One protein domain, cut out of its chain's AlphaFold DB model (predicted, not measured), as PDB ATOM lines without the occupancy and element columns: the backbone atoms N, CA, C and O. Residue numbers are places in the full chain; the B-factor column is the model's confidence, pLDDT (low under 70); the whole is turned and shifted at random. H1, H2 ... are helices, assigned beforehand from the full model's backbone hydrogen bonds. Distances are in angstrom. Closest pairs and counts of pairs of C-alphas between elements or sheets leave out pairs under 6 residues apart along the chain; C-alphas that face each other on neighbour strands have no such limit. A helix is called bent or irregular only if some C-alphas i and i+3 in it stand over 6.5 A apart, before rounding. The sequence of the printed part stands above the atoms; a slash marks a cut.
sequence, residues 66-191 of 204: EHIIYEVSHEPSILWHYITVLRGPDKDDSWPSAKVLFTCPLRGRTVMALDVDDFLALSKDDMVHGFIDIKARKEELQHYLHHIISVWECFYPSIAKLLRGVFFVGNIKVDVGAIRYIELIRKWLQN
ATOM      1  N   GLU A  66      38.761 -14.328  -1.656       78.38
ATOM      2  CA  GLU A  66      38.071 -15.215  -2.605       78.38
ATOM      3  C   GLU A  66      36.785 -15.815  -2.023       78.38
ATOM      4  O   GLU A  66      35.790 -15.925  -2.740       78.38
ATOM      5  N   HIS A  67      36.779 -16.175  -0.734       80.94
ATOM      6  CA  HIS A  67      35.570 -16.664  -0.059       80.94
ATOM      7  C   HIS A  67      34.506 -15.574  -0.001       80.94
ATOM      8  O   HIS A  67      33.338 -15.824  -0.286       80.94
ATOM      9  N   ILE A  68      34.932 -14.353   0.326       85.75
ATOM     10  CA  ILE A  68      34.040 -13.199   0.396       85.75
ATOM     11  C   ILE A  68      33.453 -12.908  -0.989       85.75
ATOM     12  O   ILE A  68      32.242 -12.750  -1.097       85.75
ATOM     13  N   ILE A  69      34.266 -12.923  -2.059       84.00
ATOM     14  CA  ILE A  69      33.769 -12.779  -3.441       84.00
ATOM     15  C   ILE A  69      32.739 -13.848  -3.774       84.00
ATOM     16  O   ILE A  69      31.716 -13.516  -4.361       84.00
ATOM     17  N   TYR A  70      32.995 -15.108  -3.425       81.12
ATOM     18  CA  TYR A  70      32.061 -16.194  -3.705       81.12
ATOM     19  C   TYR A  70      30.708 -15.994  -3.005       81.12
ATOM     20  O   TYR A  70      29.658 -16.188  -3.615       81.12
ATOM     21  N   GLU A  71      30.707 -15.553  -1.745       81.88
ATOM     22  CA  GLU A  71      29.461 -15.274  -1.021       81.88
ATOM     23  C   GLU A  71      28.672 -14.127  -1.658       81.88
ATOM     24  O   GLU A  71      27.451 -14.211  -1.789       81.88
ATOM     25  N   VAL A  72      29.363 -13.083  -2.122       83.44
ATOM     26  CA  VAL A  72      28.720 -11.869  -2.648       83.44
ATOM     27  C   VAL A  72      28.565 -11.867  -4.169       83.44
ATOM     28  O   VAL A  72      27.984 -10.937  -4.718       83.44
ATOM     29  N   SER A  73      29.037 -12.900  -4.878       78.00
ATOM     30  CA  SER A  73      28.979 -12.960  -6.349       78.00
ATOM     31  C   SER A  73      27.556 -13.027  -6.897       78.00
ATOM     32  O   SER A  73      27.336 -12.758  -8.075       78.00
ATOM     33  N   HIS A  74      26.595 -13.379  -6.046       73.19
ATOM     34  CA  HIS A  74      25.171 -13.394  -6.374       73.19
ATOM     35  C   HIS A  74      24.554 -11.985  -6.402       73.19
ATOM     36  O   HIS A  74      23.428 -11.832  -6.861       73.19
ATOM     37  N   GLU A  75      25.307 -10.962  -5.982       75.06
ATOM     38  CA  GLU A  75      24.909  -9.553  -5.949       75.06
ATOM     39  C   GLU A  75      25.872  -8.717  -6.828       75.06
ATOM     40  O   GLU A  75      26.846  -8.138  -6.344       75.06
ATOM     41  N   PRO A  76      25.659  -8.626  -8.156       73.31
ATOM     42  CA  PRO A  76      26.607  -7.966  -9.063       73.31
ATOM     43  C   PRO A  76      26.878  -6.492  -8.728       73.31
ATOM     44  O   PRO A  76      27.969  -5.985  -8.991       73.31
ATOM     45  N   SER A  77      25.896  -5.808  -8.135       78.56
ATOM     46  CA  SER A  77      26.012  -4.414  -7.709       78.56
ATOM     47  C   SER A  77      27.076  -4.241  -6.624       78.56
ATOM     48  O   SER A  77      27.910  -3.344  -6.741       78.56
ATOM     49  N   ILE A  78      27.120  -5.117  -5.610       85.81
ATOM     50  CA  ILE A  78      28.075  -4.991  -4.502       85.81
ATOM     51  C   ILE A  78      29.487  -5.407  -4.897       85.81
ATOM     52  O   ILE A  78      30.460  -4.831  -4.406       85.81
ATOM     53  N   LEU A  79      29.613  -6.366  -5.818       85.38
ATOM     54  CA  LEU A  79      30.904  -6.903  -6.238       85.38
ATOM     55  C   LEU A  79      31.825  -5.812  -6.805       85.38
ATOM     56  O   LEU A  79      33.014  -5.779  -6.483       85.38
ATOM     57  N   TRP A  80      31.275  -4.877  -7.585       86.69
ATOM     58  CA  TRP A  80      32.028  -3.732  -8.107       86.69
ATOM     59  C   TRP A  80      32.579  -2.832  -6.991       86.69
ATOM     60  O   TRP A  80      33.765  -2.482  -6.995       86.69
ATOM     61  N   HIS A  81      31.738  -2.480  -6.010       90.81
ATOM     62  CA  HIS A  81      32.173  -1.678  -4.865       90.81
ATOM     63  C   HIS A  81      33.240  -2.418  -4.062       90.81
ATOM     64  O   HIS A  81      34.268  -1.832  -3.736       90.81
ATOM     65  N   TYR A  82      33.040  -3.711  -3.813       90.44
ATOM     66  CA  TYR A  82      33.976  -4.532  -3.060       90.44
ATOM     67  C   TYR A  82      35.358  -4.593  -3.723       90.44
ATOM     68  O   TYR A  82      36.350  -4.247  -3.082       90.44
ATOM     69  N   ILE A  83      35.436  -4.915  -5.020       86.56
ATOM     70  CA  ILE A  83      36.707  -4.933  -5.769       86.56
ATOM     71  C   ILE A  83      37.395  -3.562  -5.720       86.56
ATOM     72  O   ILE A  83      38.610  -3.479  -5.521       86.56
ATOM     73  N   THR A  84      36.623  -2.481  -5.841       87.88
ATOM     74  CA  THR A  84      37.159  -1.116  -5.754       87.88
ATOM     75  C   THR A  84      37.748  -0.832  -4.370       87.88
ATOM     76  O   THR A  84      38.849  -0.291  -4.270       87.88
ATOM     77  N   VAL A  85      37.078  -1.256  -3.294       90.44
ATOM     78  CA  VAL A  85      37.595  -1.104  -1.926       90.44
ATOM     79  C   VAL A  85      38.850  -1.949  -1.694       90.44
ATOM     80  O   VAL A  85      39.767  -1.488  -1.011       90.44
ATOM     81  N   LEU A  86      38.939  -3.148  -2.281       87.44
ATOM     82  CA  LEU A  86      40.127  -4.001  -2.164       87.44
ATOM     83  C   LEU A  86      41.381  -3.369  -2.775       87.44
ATOM     84  O   LEU A  86      42.482  -3.587  -2.258       87.44
ATOM     85  N   ARG A  87      41.218  -2.574  -3.838       83.38
ATOM     86  CA  ARG A  87      42.306  -1.794  -4.443       83.38
ATOM     87  C   ARG A  87      42.781  -0.677  -3.510       83.38
ATOM     88  O   ARG A  87      43.983  -0.487  -3.348       83.38
ATOM     89  N   GLY A  88      41.850  -0.023  -2.818       82.75
ATOM     90  CA  GLY A  88      42.130   1.143  -1.983       82.75
ATOM     91  C   GLY A  88      41.930   2.461  -2.744       82.75
ATOM     92  O   GLY A  88      41.442   2.452  -3.878       82.75
ATOM     93  N   PRO A  89      42.251   3.609  -2.126       83.81
ATOM     94  CA  PRO A  89      42.124   4.914  -2.773       83.81
ATOM     95  C   PRO A  89      43.127   5.070  -3.931       83.81
ATOM     96  O   PRO A  89      44.277   4.667  -3.803       83.81
ATOM     97  N   ASP A  90      42.718   5.735  -5.021       70.44
ATOM     98  CA  ASP A  90      43.506   5.902  -6.264       70.44
ATOM     99  C   ASP A  90      44.893   6.552  -6.081       70.44
ATOM    100  O   ASP A  90      45.777   6.396  -6.920       70.44
ATOM    101  N   LYS A  91      45.103   7.294  -4.991       66.12
ATOM    102  CA  LYS A  91      46.392   7.914  -4.649       66.12
ATOM    103  C   LYS A  91      47.230   6.923  -3.830       66.12
ATOM    104  O   LYS A  91      47.411   7.097  -2.626       66.12
ATOM    105  N   ASP A  92      47.680   5.862  -4.495       54.31
ATOM    106  CA  ASP A  92      48.009   4.553  -3.908       54.31
ATOM    107  C   ASP A  92      49.113   4.515  -2.820       54.31
ATOM    108  O   ASP A  92      49.108   3.581  -2.013       54.31
ATOM    109  N   ASP A  93      49.965   5.544  -2.706       53.81
ATOM    110  CA  ASP A  93      51.130   5.546  -1.792       53.81
ATOM    111  C   ASP A  93      51.057   6.543  -0.623       53.81
ATOM    112  O   ASP A  93      51.912   6.533   0.260       53.81
ATOM    113  N   SER A  94      50.040   7.411  -0.571       54.56
ATOM    114  CA  SER A  94      49.966   8.472   0.456       54.56
ATOM    115  C   SER A  94      49.062   8.137   1.648       54.56
ATOM    116  O   SER A  94      49.059   8.880   2.630       54.56
ATOM    117  N   TRP A  95      48.334   7.011   1.601       67.88
ATOM    118  CA  TRP A  95      47.265   6.698   2.566       67.88
ATOM    119  C   TRP A  95      47.321   5.292   3.182       67.88
ATOM    120  O   TRP A  95      46.318   4.570   3.114       67.88
ATOM    121  N   PRO A  96      48.436   4.876   3.817       70.56
ATOM    122  CA  PRO A  96      48.507   3.567   4.467       70.56
ATOM    123  C   PRO A  96      47.359   3.354   5.464       70.56
ATOM    124  O   PRO A  96      46.722   2.303   5.462       70.56
ATOM    125  N   SER A  97      47.012   4.388   6.236       80.94
ATOM    126  CA  SER A  97      45.951   4.331   7.247       80.94
ATOM    127  C   SER A  97      44.580   3.982   6.661       80.94
ATOM    128  O   SER A  97      43.886   3.142   7.219       80.94
ATOM    129  N   ALA A  98      44.194   4.525   5.502       86.56
ATOM    130  CA  ALA A  98      42.899   4.220   4.881       86.56
ATOM    131  C   ALA A  98      42.756   2.725   4.546       86.56
ATOM    132  O   ALA A  98      41.724   2.111   4.830       86.56
ATOM    133  N   LYS A  99      43.817   2.134   3.977       86.81
ATOM    134  CA  LYS A  99      43.853   0.714   3.613       86.81
ATOM    135  C   LYS A  99      43.836  -0.178   4.854       86.81
ATOM    136  O   LYS A  99      43.091  -1.157   4.869       86.81
ATOM    137  N   VAL A 100      44.603   0.163   5.893       89.25
ATOM    138  CA  VAL A 100      44.610  -0.618   7.142       89.25
ATOM    139  C   VAL A 100      43.249  -0.553   7.840       89.25
ATOM    140  O   VAL A 100      42.721  -1.577   8.258       89.25
ATOM    141  N   LEU A 101      42.621   0.622   7.902       93.00
ATOM    142  CA  LEU A 101      41.352   0.794   8.615       93.00
ATOM    143  C   LEU A 101      40.169   0.137   7.901       93.00
ATOM    144  O   LEU A 101      39.353  -0.506   8.554       93.00
ATOM    145  N   PHE A 102      40.042   0.330   6.583       93.19
ATOM    146  CA  PHE A 102      38.813  -0.016   5.863       93.19
ATOM    147  C   PHE A 102      38.965  -1.194   4.907       93.19
ATOM    148  O   PHE A 102      38.025  -1.972   4.759       93.19
ATOM    149  N   THR A 103      40.121  -1.348   4.257       89.81
ATOM    150  CA  THR A 103      40.330  -2.421   3.274       89.81
ATOM    151  C   THR A 103      40.742  -3.733   3.935       89.81
ATOM    152  O   THR A 103      40.229  -4.781   3.558       89.81
ATOM    153  N   CYS A 104      41.639  -3.704   4.919       90.06
ATOM    154  CA  CYS A 104      42.120  -4.904   5.611       90.06
ATOM    155  C   CYS A 104      41.016  -5.790   6.196       90.06
ATOM    156  O   CYS A 104      40.997  -6.978   5.867       90.06
ATOM    157  N   PRO A 105      40.037  -5.263   6.962       90.62
ATOM    158  CA  PRO A 105      38.956  -6.107   7.466       90.62
ATOM    159  C   PRO A 105      38.118  -6.735   6.342       90.62
ATOM    160  O   PRO A 105      37.519  -7.782   6.552       90.62
ATOM    161  N   LEU A 106      38.097  -6.139   5.145       89.19
ATOM    162  CA  LEU A 106      37.391  -6.665   3.977       89.19
ATOM    163  C   LEU A 106      38.226  -7.656   3.153       89.19
ATOM    164  O   LEU A 106      37.643  -8.475   2.458       89.19
ATOM    165  N   ARG A 107      39.563  -7.620   3.221       79.38
ATOM    166  CA  ARG A 107      40.443  -8.579   2.522       79.38
ATOM    167  C   ARG A 107      40.424  -9.973   3.143       79.38
ATOM    168  O   ARG A 107      40.761 -10.939   2.457       79.38
ATOM    169  N   GLY A 108      40.046 -10.072   4.417       76.69
ATOM    170  CA  GLY A 108      40.215 -11.305   5.176       76.69
ATOM    171  C   GLY A 108      41.698 -11.667   5.337       76.69
ATOM    172  O   GLY A 108      42.562 -10.796   5.226       76.69
ATOM    173  N   ARG A 109      42.010 -12.939   5.595       73.56
ATOM    174  CA  ARG A 109      43.393 -13.427   5.763       73.56
ATOM    175  C   ARG A 109      44.094 -13.580   4.405       73.56
ATOM    176  O   ARG A 109      43.583 -14.276   3.521       73.56
ATOM    177  N   THR A 110      45.275 -12.976   4.231       70.94
ATOM    178  CA  THR A 110      46.085 -13.108   3.003       70.94
ATOM    179  C   THR A 110      47.585 -13.001   3.280       70.94
ATOM    180  O   THR A 110      48.034 -12.182   4.061       70.94
ATOM    181  N   VAL A 111      48.393 -13.814   2.593       63.16
ATOM    182  CA  VAL A 111      49.860 -13.849   2.779       63.16
ATOM    183  C   VAL A 111      50.626 -12.853   1.899       63.16
ATOM    184  O   VAL A 111      51.848 -12.771   1.991       63.16
ATOM    185  N   MET A 112      49.944 -12.151   0.989       57.41
ATOM    186  CA  MET A 112      50.593 -11.370  -0.078       57.41
ATOM    187  C   MET A 112      50.442  -9.848   0.059       57.41
ATOM    188  O   MET A 112      50.957  -9.122  -0.789       57.41
ATOM    189  N   ALA A 113      49.721  -9.349   1.066       68.06
ATOM    190  CA  ALA A 113      49.462  -7.921   1.255       68.06
ATOM    191  C   ALA A 113      48.941  -7.632   2.672       68.06
ATOM    192  O   ALA A 113      48.723  -8.568   3.431       68.06
ATOM    193  N   LEU A 114      48.676  -6.350   2.967       74.69
ATOM    194  CA  LEU A 114      47.943  -5.940   4.169       74.69
ATOM    195  C   LEU A 114      46.624  -6.720   4.303       74.69
ATOM    196  O   LEU A 114      45.846  -6.746   3.332       74.69
ATOM    197  N   ASP A 115      46.388  -7.314   5.471       82.06
ATOM    198  CA  ASP A 115      45.314  -8.269   5.740       82.06
ATOM    199  C   ASP A 115      44.582  -8.012   7.072       82.06
ATOM    200  O   ASP A 115      44.800  -7.010   7.754       82.06
ATOM    201  N   VAL A 116      43.629  -8.881   7.420       87.88
ATOM    202  CA  VAL A 116      42.817  -8.717   8.636       87.88
ATOM    203  C   VAL A 116      43.644  -8.654   9.928       87.88
ATOM    204  O   VAL A 116      43.219  -7.975  10.866       87.88
ATOM    205  N   ASP A 117      44.812  -9.295   9.993       88.50
ATOM    206  CA  ASP A 117      45.656  -9.286  11.189       88.50
ATOM    207  C   ASP A 117      46.298  -7.902  11.393       88.50
ATOM    208  O   ASP A 117      46.381  -7.436  12.533       88.50
ATOM    209  N   ASP A 118      46.621  -7.174  10.315       90.12
ATOM    210  CA  ASP A 118      47.082  -5.777  10.394       90.12
ATOM    211  C   ASP A 118      46.020  -4.857  11.012       90.12
ATOM    212  O   ASP A 118      46.331  -3.993  11.831       90.12
ATOM    213  N   PHE A 119      44.743  -5.061  10.665       92.31
ATOM    214  CA  PHE A 119      43.641  -4.334  11.302       92.31
ATOM    215  C   PHE A 119      43.509  -4.704  12.784       92.31
ATOM    216  O   PHE A 119      43.286  -3.838  13.631       92.31
ATOM    217  N   LEU A 120      43.628  -5.993  13.115       91.94
ATOM    218  CA  LEU A 120      43.486  -6.481  14.489       91.94
ATOM    219  C   LEU A 120      44.633  -6.033  15.405       91.94
ATOM    220  O   LEU A 120      44.417  -5.931  16.616       91.94
ATOM    221  N   ALA A 121      45.803  -5.736  14.838       92.38
ATOM    222  CA  ALA A 121      46.957  -5.200  15.548       92.38
ATOM    223  C   ALA A 121      46.802  -3.720  15.949       92.38
ATOM    224  O   ALA A 121      47.533  -3.257  16.826       92.38
ATOM    225  N   LEU A 122      45.856  -2.982  15.354       91.62
ATOM    226  CA  LEU A 122      45.652  -1.568  15.667       91.62
ATOM    227  C   LEU A 122      45.166  -1.363  17.107       91.62
ATOM    228  O   LEU A 122      44.197  -1.977  17.574       91.62
ATOM    229  N   SER A 123      45.800  -0.420  17.804       93.25
ATOM    230  CA  SER A 123      45.310   0.062  19.090       93.25
ATOM    231  C   SER A 123      44.086   0.970  18.910       93.25
ATOM    232  O   SER A 123      43.761   1.433  17.814       93.25
ATOM    233  N   LYS A 124      43.386   1.266  20.012       93.38
ATOM    234  CA  LYS A 124      42.293   2.253  19.984       93.38
ATOM    235  C   LYS A 124      42.791   3.632  19.545       93.38
ATOM    236  O   LYS A 124      42.074   4.312  18.817       93.38
ATOM    237  N   ASP A 125      43.994   4.017  19.954       94.19
ATOM    238  CA  ASP A 125      44.562   5.324  19.625       94.19
ATOM    239  C   ASP A 125      44.935   5.400  18.142       94.19
ATOM    240  O   ASP A 125      44.617   6.394  17.489       94.19
ATOM    241  N   ASP A 126      45.490   4.325  17.570       93.81
ATOM    242  CA  ASP A 126      45.763   4.243  16.126       93.81
ATOM    243  C   ASP A 126      44.477   4.394  15.306       93.81
ATOM    244  O   ASP A 126      44.437   5.112  14.306       93.81
ATOM    245  N   MET A 127      43.394   3.762  15.764       94.38
ATOM    246  CA  MET A 127      42.081   3.853  15.128       94.38
ATOM    247  C   MET A 127      41.508   5.272  15.187       94.38
ATOM    248  O   MET A 127      40.955   5.753  14.197       94.38
ATOM    249  N   VAL A 128      41.639   5.954  16.330       96.06
ATOM    250  CA  VAL A 128      41.178   7.342  16.494       96.06
ATOM    251  C   VAL A 128      41.993   8.289  15.617       96.06
ATOM    252  O   VAL A 128      41.395   9.063  14.868       96.06
ATOM    253  N   HIS A 129      43.326   8.207  15.653       95.06
ATOM    254  CA  HIS A 129      44.198   9.018  14.797       95.06
ATOM    255  C   HIS A 129      43.907   8.777  13.319       95.06
ATOM    256  O   HIS A 129      43.691   9.726  12.568       95.06
ATOM    257  N   GLY A 130      43.771   7.512  12.925       94.19
ATOM    258  CA  GLY A 130      43.392   7.135  11.576       94.19
ATOM    259  C   GLY A 130      42.065   7.762  11.142       94.19
ATOM    260  O   GLY A 130      41.978   8.360  10.074       94.19
ATOM    261  N   PHE A 131      41.029   7.712  11.980       96.25
ATOM    262  CA  PHE A 131      39.745   8.352  11.676       96.25
ATOM    263  C   PHE A 131      39.842   9.884  11.576       96.25
ATOM    264  O   PHE A 131      39.160  10.479  10.736       96.25
ATOM    265  N   ILE A 132      40.671  10.526  12.405       95.12
ATOM    266  CA  ILE A 132      40.936  11.972  12.334       95.12
ATOM    267  C   ILE A 132      41.604  12.322  11.003       95.12
ATOM    268  O   ILE A 132      41.116  13.214  10.305       95.12
ATOM    269  N   ASP A 133      42.645  11.584  10.614       92.31
ATOM    270  CA  ASP A 133      43.375  11.797   9.362       92.31
ATOM    271  C   ASP A 133      42.467  11.641   8.141       92.31
ATOM    272  O   ASP A 133      42.468  12.487   7.245       92.31
ATOM    273  N   ILE A 134      41.640  10.593   8.128       92.94
ATOM    274  CA  ILE A 134      40.669  10.357   7.055       92.94
ATOM    275  C   ILE A 134      39.639  11.485   7.003       92.94
ATOM    276  O   ILE A 134      39.300  11.957   5.918       92.94
ATOM    277  N   LYS A 135      39.145  11.953   8.156       93.19
ATOM    278  CA  LYS A 135      38.163  13.041   8.192       93.19
ATOM    279  C   LYS A 135      38.750  14.359   7.702       93.19
ATOM    280  O   LYS A 135      38.057  15.087   6.999       93.19
ATOM    281  N   ALA A 136      40.000  14.657   8.048       92.31
ATOM    282  CA  ALA A 136      40.693  15.861   7.595       92.31
ATOM    283  C   ALA A 136      40.892  15.899   6.071       92.31
ATOM    284  O   ALA A 136      41.158  16.961   5.519       92.31
ATOM    285  N   ARG A 137      40.773  14.748   5.398       89.38
ATOM    286  CA  ARG A 137      40.995  14.581   3.954       89.38
ATOM    287  C   ARG A 137      39.787  13.953   3.264       89.38
ATOM    288  O   ARG A 137      39.904  13.289   2.231       89.38
ATOM    289  N   LYS A 138      38.611  14.146   3.862       90.25
ATOM    290  CA  LYS A 138      37.349  13.552   3.425       90.25
ATOM    291  C   LYS A 138      37.068  13.858   1.959       90.25
ATOM    292  O   LYS A 138      36.619  12.963   1.254       90.25
ATOM    293  N   GLU A 139      37.311  15.083   1.502       90.56
ATOM    294  CA  GLU A 139      37.043  15.513   0.127       90.56
ATOM    295  C   GLU A 139      37.869  14.701  -0.880       90.56
ATOM    296  O   GLU A 139      37.344  14.246  -1.893       90.56
ATOM    297  N   GLU A 140      39.142  14.444  -0.568       89.75
ATOM    298  CA  GLU A 140      40.030  13.640  -1.415       89.75
ATOM    299  C   GLU A 140      39.651  12.156  -1.418       89.75
ATOM    300  O   GLU A 140      39.814  11.466  -2.424       89.75
ATOM    301  N   LEU A 141      39.145  11.664  -0.287       90.12
ATOM    302  CA  LEU A 141      38.774  10.264  -0.091       90.12
ATOM    303  C   LEU A 141      37.288   9.997  -0.336       90.12
ATOM    304  O   LEU A 141      36.845   8.864  -0.173       90.12
ATOM    305  N   GLN A 142      36.507  11.001  -0.740       92.00
ATOM    306  CA  GLN A 142      35.047  10.924  -0.780       92.00
ATOM    307  C   GLN A 142      34.551   9.764  -1.645       92.00
ATOM    308  O   GLN A 142      33.645   9.035  -1.240       92.00
ATOM    309  N   HIS A 143      35.160   9.576  -2.817       91.62
ATOM    310  CA  HIS A 143      34.811   8.491  -3.731       91.62
ATOM    311  C   HIS A 143      35.094   7.117  -3.110       91.62
ATOM    312  O   HIS A 143      34.231   6.243  -3.089       91.62
ATOM    313  N   TYR A 144      36.274   6.948  -2.512       92.56
ATOM    314  CA  TYR A 144      36.657   5.710  -1.837       92.56
ATOM    315  C   TYR A 144      35.773   5.420  -0.610       92.56
ATOM    316  O   TYR A 144      35.273   4.305  -0.457       92.56
ATOM    317  N   LEU A 145      35.485   6.433   0.214       94.44
ATOM    318  CA  LEU A 145      34.566   6.333   1.353       94.44
ATOM    319  C   LEU A 145      33.149   5.942   0.919       94.44
ATOM    320  O   LEU A 145      32.486   5.190   1.630       94.44
ATOM    321  N   HIS A 146      32.692   6.416  -0.243       95.06
ATOM    322  CA  HIS A 146      31.410   6.005  -0.806       95.06
ATOM    323  C   HIS A 146      31.388   4.501  -1.095       95.06
ATOM    324  O   HIS A 146      30.480   3.818  -0.634       95.06
ATOM    325  N   HIS A 147      32.419   3.957  -1.754       94.88
ATOM    326  CA  HIS A 147      32.509   2.512  -1.985       94.88
ATOM    327  C   HIS A 147      32.572   1.706  -0.684       94.88
ATOM    328  O   HIS A 147      31.885   0.692  -0.581       94.88
ATOM    329  N   ILE A 148      33.334   2.162   0.319       95.75
ATOM    330  CA  ILE A 148      33.387   1.512   1.639       95.75
ATOM    331  C   ILE A 148      31.990   1.440   2.256       95.75
ATOM    332  O   ILE A 148      31.567   0.384   2.721       95.75
ATOM    333  N   ILE A 149      31.266   2.559   2.260       96.31
ATOM    334  CA  ILE A 149      29.917   2.620   2.820       96.31
ATOM    335  C   ILE A 149      28.981   1.683   2.061       96.31
ATOM    336  O   ILE A 149      28.264   0.939   2.719       96.31
ATOM    337  N   SER A 150      29.027   1.665   0.726       94.94
ATOM    338  CA  SER A 150      28.205   0.760  -0.083       94.94
ATOM    339  C   SER A 150      28.472  -0.708   0.225       94.94
ATOM    340  O   SER A 150      27.524  -1.463   0.409       94.94
ATOM    341  N   VAL A 151      29.739  -1.112   0.385       95.00
ATOM    342  CA  VAL A 151      30.083  -2.474   0.836       95.00
ATOM    343  C   VAL A 151      29.419  -2.788   2.174       95.00
ATOM    344  O   VAL A 151      28.746  -3.809   2.318       95.00
ATOM    345  N   TRP A 152      29.551  -1.887   3.149       96.31
ATOM    346  CA  TRP A 152      28.975  -2.096   4.473       96.31
ATOM    347  C   TRP A 152      27.448  -2.021   4.506       96.31
ATOM    348  O   TRP A 152      26.860  -2.625   5.395       96.31
ATOM    349  N   GLU A 153      26.788  -1.332   3.572       93.81
ATOM    350  CA  GLU A 153      25.320  -1.346   3.469       93.81
ATOM    351  C   GLU A 153      24.797  -2.759   3.248       93.81
ATOM    352  O   GLU A 153      23.789  -3.132   3.840       93.81
ATOM    353  N   CYS A 154      25.502  -3.542   2.436       91.25
ATOM    354  CA  CYS A 154      25.156  -4.935   2.196       91.25
ATOM    355  C   CYS A 154      25.706  -5.849   3.294       91.25
ATOM    356  O   CYS A 154      24.997  -6.725   3.776       91.25
ATOM    357  N   PHE A 155      26.965  -5.666   3.701       93.12
ATOM    358  CA  PHE A 155      27.629  -6.617   4.596       93.12
ATOM    359  C   PHE A 155      27.112  -6.492   6.030       93.12
ATOM    360  O   PHE A 155      26.805  -7.489   6.682       93.12
ATOM    361  N   TYR A 156      27.030  -5.258   6.537       94.38
ATOM    362  CA  TYR A 156      26.599  -4.992   7.904       94.38
ATOM    363  C   TYR A 156      26.101  -3.539   8.067       94.38
ATOM    364  O   TYR A 156      26.896  -2.647   8.401       94.38
ATOM    365  N   PRO A 157      24.791  -3.272   7.863       95.19
ATOM    366  CA  PRO A 157      24.227  -1.917   7.752       95.19
ATOM    367  C   PRO A 157      24.586  -0.968   8.903       95.19
ATOM    368  O   PRO A 157      24.806   0.233   8.700       95.19
ATOM    369  N   SER A 158      24.699  -1.507  10.119       97.00
ATOM    370  CA  SER A 158      25.145  -0.776  11.307       97.00
ATOM    371  C   SER A 158      26.507  -0.081  11.124       97.00
ATOM    372  O   SER A 158      26.677   1.055  11.581       97.00
ATOM    373  N   ILE A 159      27.462  -0.695  10.412       97.62
ATOM    374  CA  ILE A 159      28.756  -0.069  10.087       97.62
ATOM    375  C   ILE A 159      28.565   1.073   9.092       97.62
ATOM    376  O   ILE A 159      29.065   2.175   9.320       97.62
ATOM    377  N   ALA A 160      27.807   0.855   8.015       97.25
ATOM    378  CA  ALA A 160      27.563   1.889   7.007       97.25
ATOM    379  C   ALA A 160      26.912   3.140   7.615       97.25
ATOM    380  O   ALA A 160      27.304   4.272   7.314       97.25
ATOM    381  N   LYS A 161      25.937   2.946   8.512       97.56
ATOM    382  CA  LYS A 161      25.278   4.033   9.247       97.56
ATOM    383  C   LYS A 161      26.266   4.810  10.119       97.56
ATOM    384  O   LYS A 161      26.234   6.041  10.117       97.56
ATOM    385  N   LEU A 162      27.151   4.107  10.829       98.44
ATOM    386  CA  LEU A 162      28.192   4.727  11.648       98.44
ATOM    387  C   LEU A 162      29.136   5.585  10.796       98.44
ATOM    388  O   LEU A 162      29.325   6.763  11.095       98.44
ATOM    389  N   LEU A 163      29.680   5.022   9.714       98.00
ATOM    390  CA  LEU A 163      30.627   5.716   8.837       98.00
ATOM    391  C   LEU A 163      29.995   6.953   8.185       98.00
ATOM    392  O   LEU A 163      30.621   8.014   8.141       98.00
ATOM    393  N   ARG A 164      28.725   6.874   7.763       98.00
ATOM    394  CA  ARG A 164      27.982   8.053   7.288       98.00
ATOM    395  C   ARG A 164      27.815   9.120   8.357       98.00
ATOM    396  O   ARG A 164      28.016  10.297   8.059       98.00
ATOM    397  N   GLY A 165      27.479   8.725   9.583       98.06
ATOM    398  CA  GLY A 165      27.340   9.654  10.702       98.06
ATOM    399  C   GLY A 165      28.639  10.394  11.029       98.06
ATOM    400  O   GLY A 165      28.617  11.590  11.315       98.06
ATOM    401  N   VAL A 166      29.780   9.708  10.921       97.94
ATOM    402  CA  VAL A 166      31.107  10.283  11.192       97.94
ATOM    403  C   VAL A 166      31.587  11.187  10.056       97.94
ATOM    404  O   VAL A 166      31.960  12.337  10.303       97.94
ATOM    405  N   PHE A 167      31.599  10.675   8.821       96.69
ATOM    406  CA  PHE A 167      32.278  11.335   7.705       96.69
ATOM    407  C   PHE A 167      31.357  12.241   6.889       96.69
ATOM    408  O   PHE A 167      31.806  13.277   6.415       96.69
ATOM    409  N   PHE A 168      30.073  11.919   6.733       95.50
ATOM    410  CA  PHE A 168      29.185  12.660   5.827       95.50
ATOM    411  C   PHE A 168      28.242  13.605   6.561       95.50
ATOM    412  O   PHE A 168      28.250  14.797   6.271       95.50
ATOM    413  N   VAL A 169      27.478  13.085   7.522       96.44
ATOM    414  CA  VAL A 169      26.496  13.865   8.292       96.44
ATOM    415  C   VAL A 169      27.180  14.695   9.380       96.44
ATOM    416  O   VAL A 169      26.759  15.810   9.664       96.44
ATOM    417  N   GLY A 170      28.238  14.159   9.996       93.50
ATOM    418  CA  GLY A 170      28.977  14.834  11.063       93.50
ATOM    419  C   GLY A 170      28.255  14.862  12.416       93.50
ATOM    420  O   GLY A 170      28.651  15.621  13.295       93.50
ATOM    421  N   ASN A 171      27.221  14.037  12.609       96.81
ATOM    422  CA  ASN A 171      26.475  13.939  13.867       96.81
ATOM    423  C   ASN A 171      27.092  12.951  14.876       96.81
ATOM    424  O   ASN A 171      26.601  12.833  15.998       96.81
ATOM    425  N   ILE A 172      28.164  12.247  14.498       97.75
ATOM    426  CA  ILE A 172      28.932  11.362  15.380       97.75
ATOM    427  C   ILE A 172      30.351  11.919  15.516       97.75
ATOM    428  O   ILE A 172      31.027  12.188  14.519       97.75
ATOM    429  N   LYS A 173      30.809  12.095  16.762       97.88
ATOM    430  CA  LYS A 173      32.190  12.508  17.045       97.88
ATOM    431  C   LYS A 173      33.174  11.444  16.550       97.88
ATOM    432  O   LYS A 173      32.877  10.254  16.585       97.88
ATOM    433  N   VAL A 174      34.331  11.885  16.068       96.94
ATOM    434  CA  VAL A 174      35.296  11.039  15.340       96.94
ATOM    435  C   VAL A 174      35.852   9.920  16.209       96.94
ATOM    436  O   VAL A 174      35.859   8.768  15.794       96.94
ATOM    437  N   ASP A 175      36.246  10.265  17.428       97.25
ATOM    438  CA  ASP A 175      36.736   9.364  18.469       97.25
ATOM    439  C   ASP A 175      35.698   8.296  18.847       97.25
ATOM    440  O   ASP A 175      35.977   7.097  18.821       97.25
ATOM    441  N   VAL A 176      34.457   8.720  19.105       97.75
ATOM    442  CA  VAL A 176      33.327   7.823  19.382       97.75
ATOM    443  C   VAL A 176      33.058   6.911  18.185       97.75
ATOM    444  O   VAL A 176      32.784   5.721  18.353       97.75
ATOM    445  N   GLY A 177      33.141   7.466  16.975       97.88
ATOM    446  CA  GLY A 177      33.009   6.747  15.717       97.88
ATOM    447  C   GLY A 177      34.052   5.648  15.558       97.88
ATOM    448  O   GLY A 177      33.688   4.504  15.306       97.88
ATOM    449  N   ALA A 178      35.325   5.977  15.764       97.56
ATOM    450  CA  ALA A 178      36.439   5.042  15.653       97.56
ATOM    451  C   ALA A 178      36.295   3.869  16.631       97.56
ATOM    452  O   ALA A 178      36.374   2.710  16.226       97.56
ATOM    453  N   ILE A 179      35.991   4.152  17.903       97.06
ATOM    454  CA  ILE A 179      35.826   3.113  18.932       97.06
ATOM    455  C   ILE A 179      34.670   2.171  18.573       97.06
ATOM    456  O   ILE A 179      34.839   0.951  18.576       97.06
ATOM    457  N   ARG A 180      33.509   2.725  18.202       97.81
ATOM    458  CA  ARG A 180      32.344   1.922  17.791       97.81
ATOM    459  C   ARG A 180      32.609   1.123  16.518       97.81
ATOM    460  O   ARG A 180      32.084   0.022  16.376       97.81
ATOM    461  N   TYR A 181      33.411   1.654  15.600       97.88
ATOM    462  CA  TYR A 181      33.751   0.969  14.358       97.88
ATOM    463  C   TYR A 181      34.532  -0.319  14.634       97.88
ATOM    464  O   TYR A 181      34.150  -1.369  14.123       97.88
ATOM    465  N   ILE A 182      35.533  -0.276  15.521       95.94
ATOM    466  CA  ILE A 182      36.285  -1.472  15.946       95.94
ATOM    467  C   ILE A 182      35.335  -2.540  16.497       95.94
ATOM    468  O   ILE A 182      35.434  -3.712  16.139       95.94
ATOM    469  N   GLU A 183      34.409  -2.146  17.372       96.06
ATOM    470  CA  GLU A 183      33.456  -3.069  17.994       96.06
ATOM    471  C   GLU A 183      32.545  -3.732  16.959       96.06
ATOM    472  O   GLU A 183      32.319  -4.942  17.018       96.06
ATOM    473  N   LEU A 184      32.034  -2.958  15.998       97.19
ATOM    474  CA  LEU A 184      31.177  -3.480  14.937       97.19
ATOM    475  C   LEU A 184      31.942  -4.388  13.973       97.19
ATOM    476  O   LEU A 184      31.427  -5.450  13.626       97.19
ATOM    477  N   ILE A 185      33.168  -4.024  13.589       96.19
ATOM    478  CA  ILE A 185      34.016  -4.875  12.745       96.19
ATOM    479  C   ILE A 185      34.317  -6.185  13.464       96.19
ATOM    480  O   ILE A 185      34.116  -7.247  12.890       96.19
ATOM    481  N   ARG A 186      34.707  -6.146  14.744       95.06
ATOM    482  CA  ARG A 186      34.951  -7.365  15.531       95.06
ATOM    483  C   ARG A 186      33.720  -8.259  15.607       95.06
ATOM    484  O   ARG A 186      33.864  -9.471  15.501       95.06
ATOM    485  N   LYS A 187      32.518  -7.689  15.749       95.00
ATOM    486  CA  LYS A 187      31.267  -8.460  15.677       95.00
ATOM    487  C   LYS A 187      31.103  -9.104  14.306       95.00
ATOM    488  O   LYS A 187      30.925 -10.316  14.240       95.00
ATOM    489  N   TRP A 188      31.210  -8.333  13.225       95.38
ATOM    490  CA  TRP A 188      31.103  -8.857  11.862       95.38
ATOM    491  C   TRP A 188      32.131  -9.968  11.587       95.38
ATOM    492  O   TRP A 188      31.763 -11.017  11.072       95.38
ATOM    493  N   LEU A 189      33.375  -9.808  12.043       94.06
ATOM    494  CA  LEU A 189      34.459 -10.787  11.917       94.06
ATOM    495  C   LEU A 189      34.158 -12.143  12.583       94.06
ATOM    496  O   LEU A 189      34.676 -13.166  12.137       94.06
ATOM    497  N   GLN A 190      33.320 -12.173  13.625       93.06
ATOM    498  CA  GLN A 190      32.897 -13.418  14.281       93.06
ATOM    499  C   GLN A 190      31.729 -14.122  13.577       93.06
ATOM    500  O   GLN A 190      31.437 -15.269  13.911       93.06
ATOM    501  N   ASN A 191      31.056 -13.470  12.625       90.38
ATOM    502  CA  ASN A 191      29.957 -14.084  11.885       90.38
ATOM    503  C   ASN A 191      30.481 -15.010  10.790       90.38
ATOM    504  O   ASN A 191      31.575 -14.816  10.263       90.38
TER     505      ASN A 191
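Overview. This is residues 66 to 191 of the 204 residues of an uncharacterized protein of Thermococci archaeon (UniProt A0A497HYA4). Four helices, H3, H6, H7 and H8, make a loose-fitting bundle: H6, H7 and H8 run side by side in turn, opposite ways, and H3 lies nearest the middle of the domain. H5 crosses the bundle where H3 and H8 begin, H2 crosses H6, short H4 packs on H3, and H1 lies farthest out, joined through H2. The printed part has 126 residues, with eight named helices, H1 to H8 in order, and no named strand: all helix. It is compact, with a radius of gyration of the C-alphas of 13.4 A and spans of 35 by 30 by 28 A.

Along the chain. H1, residues 66 to 72, begins at C-alpha 66 (38.071, -15.215, -2.605). H2 is residues 76 to 87, H3 96 to 107, H4 116 to 120 and H5 124 to 136, 18.5 A long. H6, residues 138 to 155, spans 22.4 A; it is irregular, C-alphas 140 and 143 being 7.7 A apart, with a kink of 45 degrees near residue 145. H7, residues 157 to 169, is only just irregular, C-alphas 166 and 169 being 6.52 A apart. H8, residues 174 to 190, spans 24.6 A and ends at C-alpha 190 (32.897, -13.418, 14.281).

Arrangement. H6 and H7 form a hairpin at a shallow tilt of 18 degrees, closest at the C-alphas of Ile 149 and Ala 160, 4.9 A. H3 is close to H6 but not clearly touching, with the C-alphas of Phe 102 and Ile 148 at 7.0 A. H5 touches H8 at a steep tilt of 62 degrees, closest at the C-alphas of Val 128 and Asp 175, 5.3 A. H2 touches H6, closest at the C-alphas of His 81 and His 147, 5.1 A. H4 touches H3, closest at the C-alphas of Val 116 and Pro 105, 4.8 A. H1 and H2 touch only at the corner, and only just, with 3 pairs of C-alphas within 8 A; the closest are those of Val 72 and Leu 79, 6.5 A. H7 and H8 form another hairpin, closest at the C-alphas of Val 166 and Val 174, 5.9 A. Every O i to N i+4 pair is within hydrogen-bond range in H1, H4, H5 and H8, against 6 of 8 in H2, 5 of 8 in H3, 11 of 14 in H6 and 8 of 9 in H7.

Size, cuts and confidence. The farthest C-alphas, those of Val 111 and Asn 171, are 38.0 A apart. The printed part has no cut, and no link is long. Mean pLDDT of the printed part is 88.6; residues 91 to 95 and 111 to 113 are under 70.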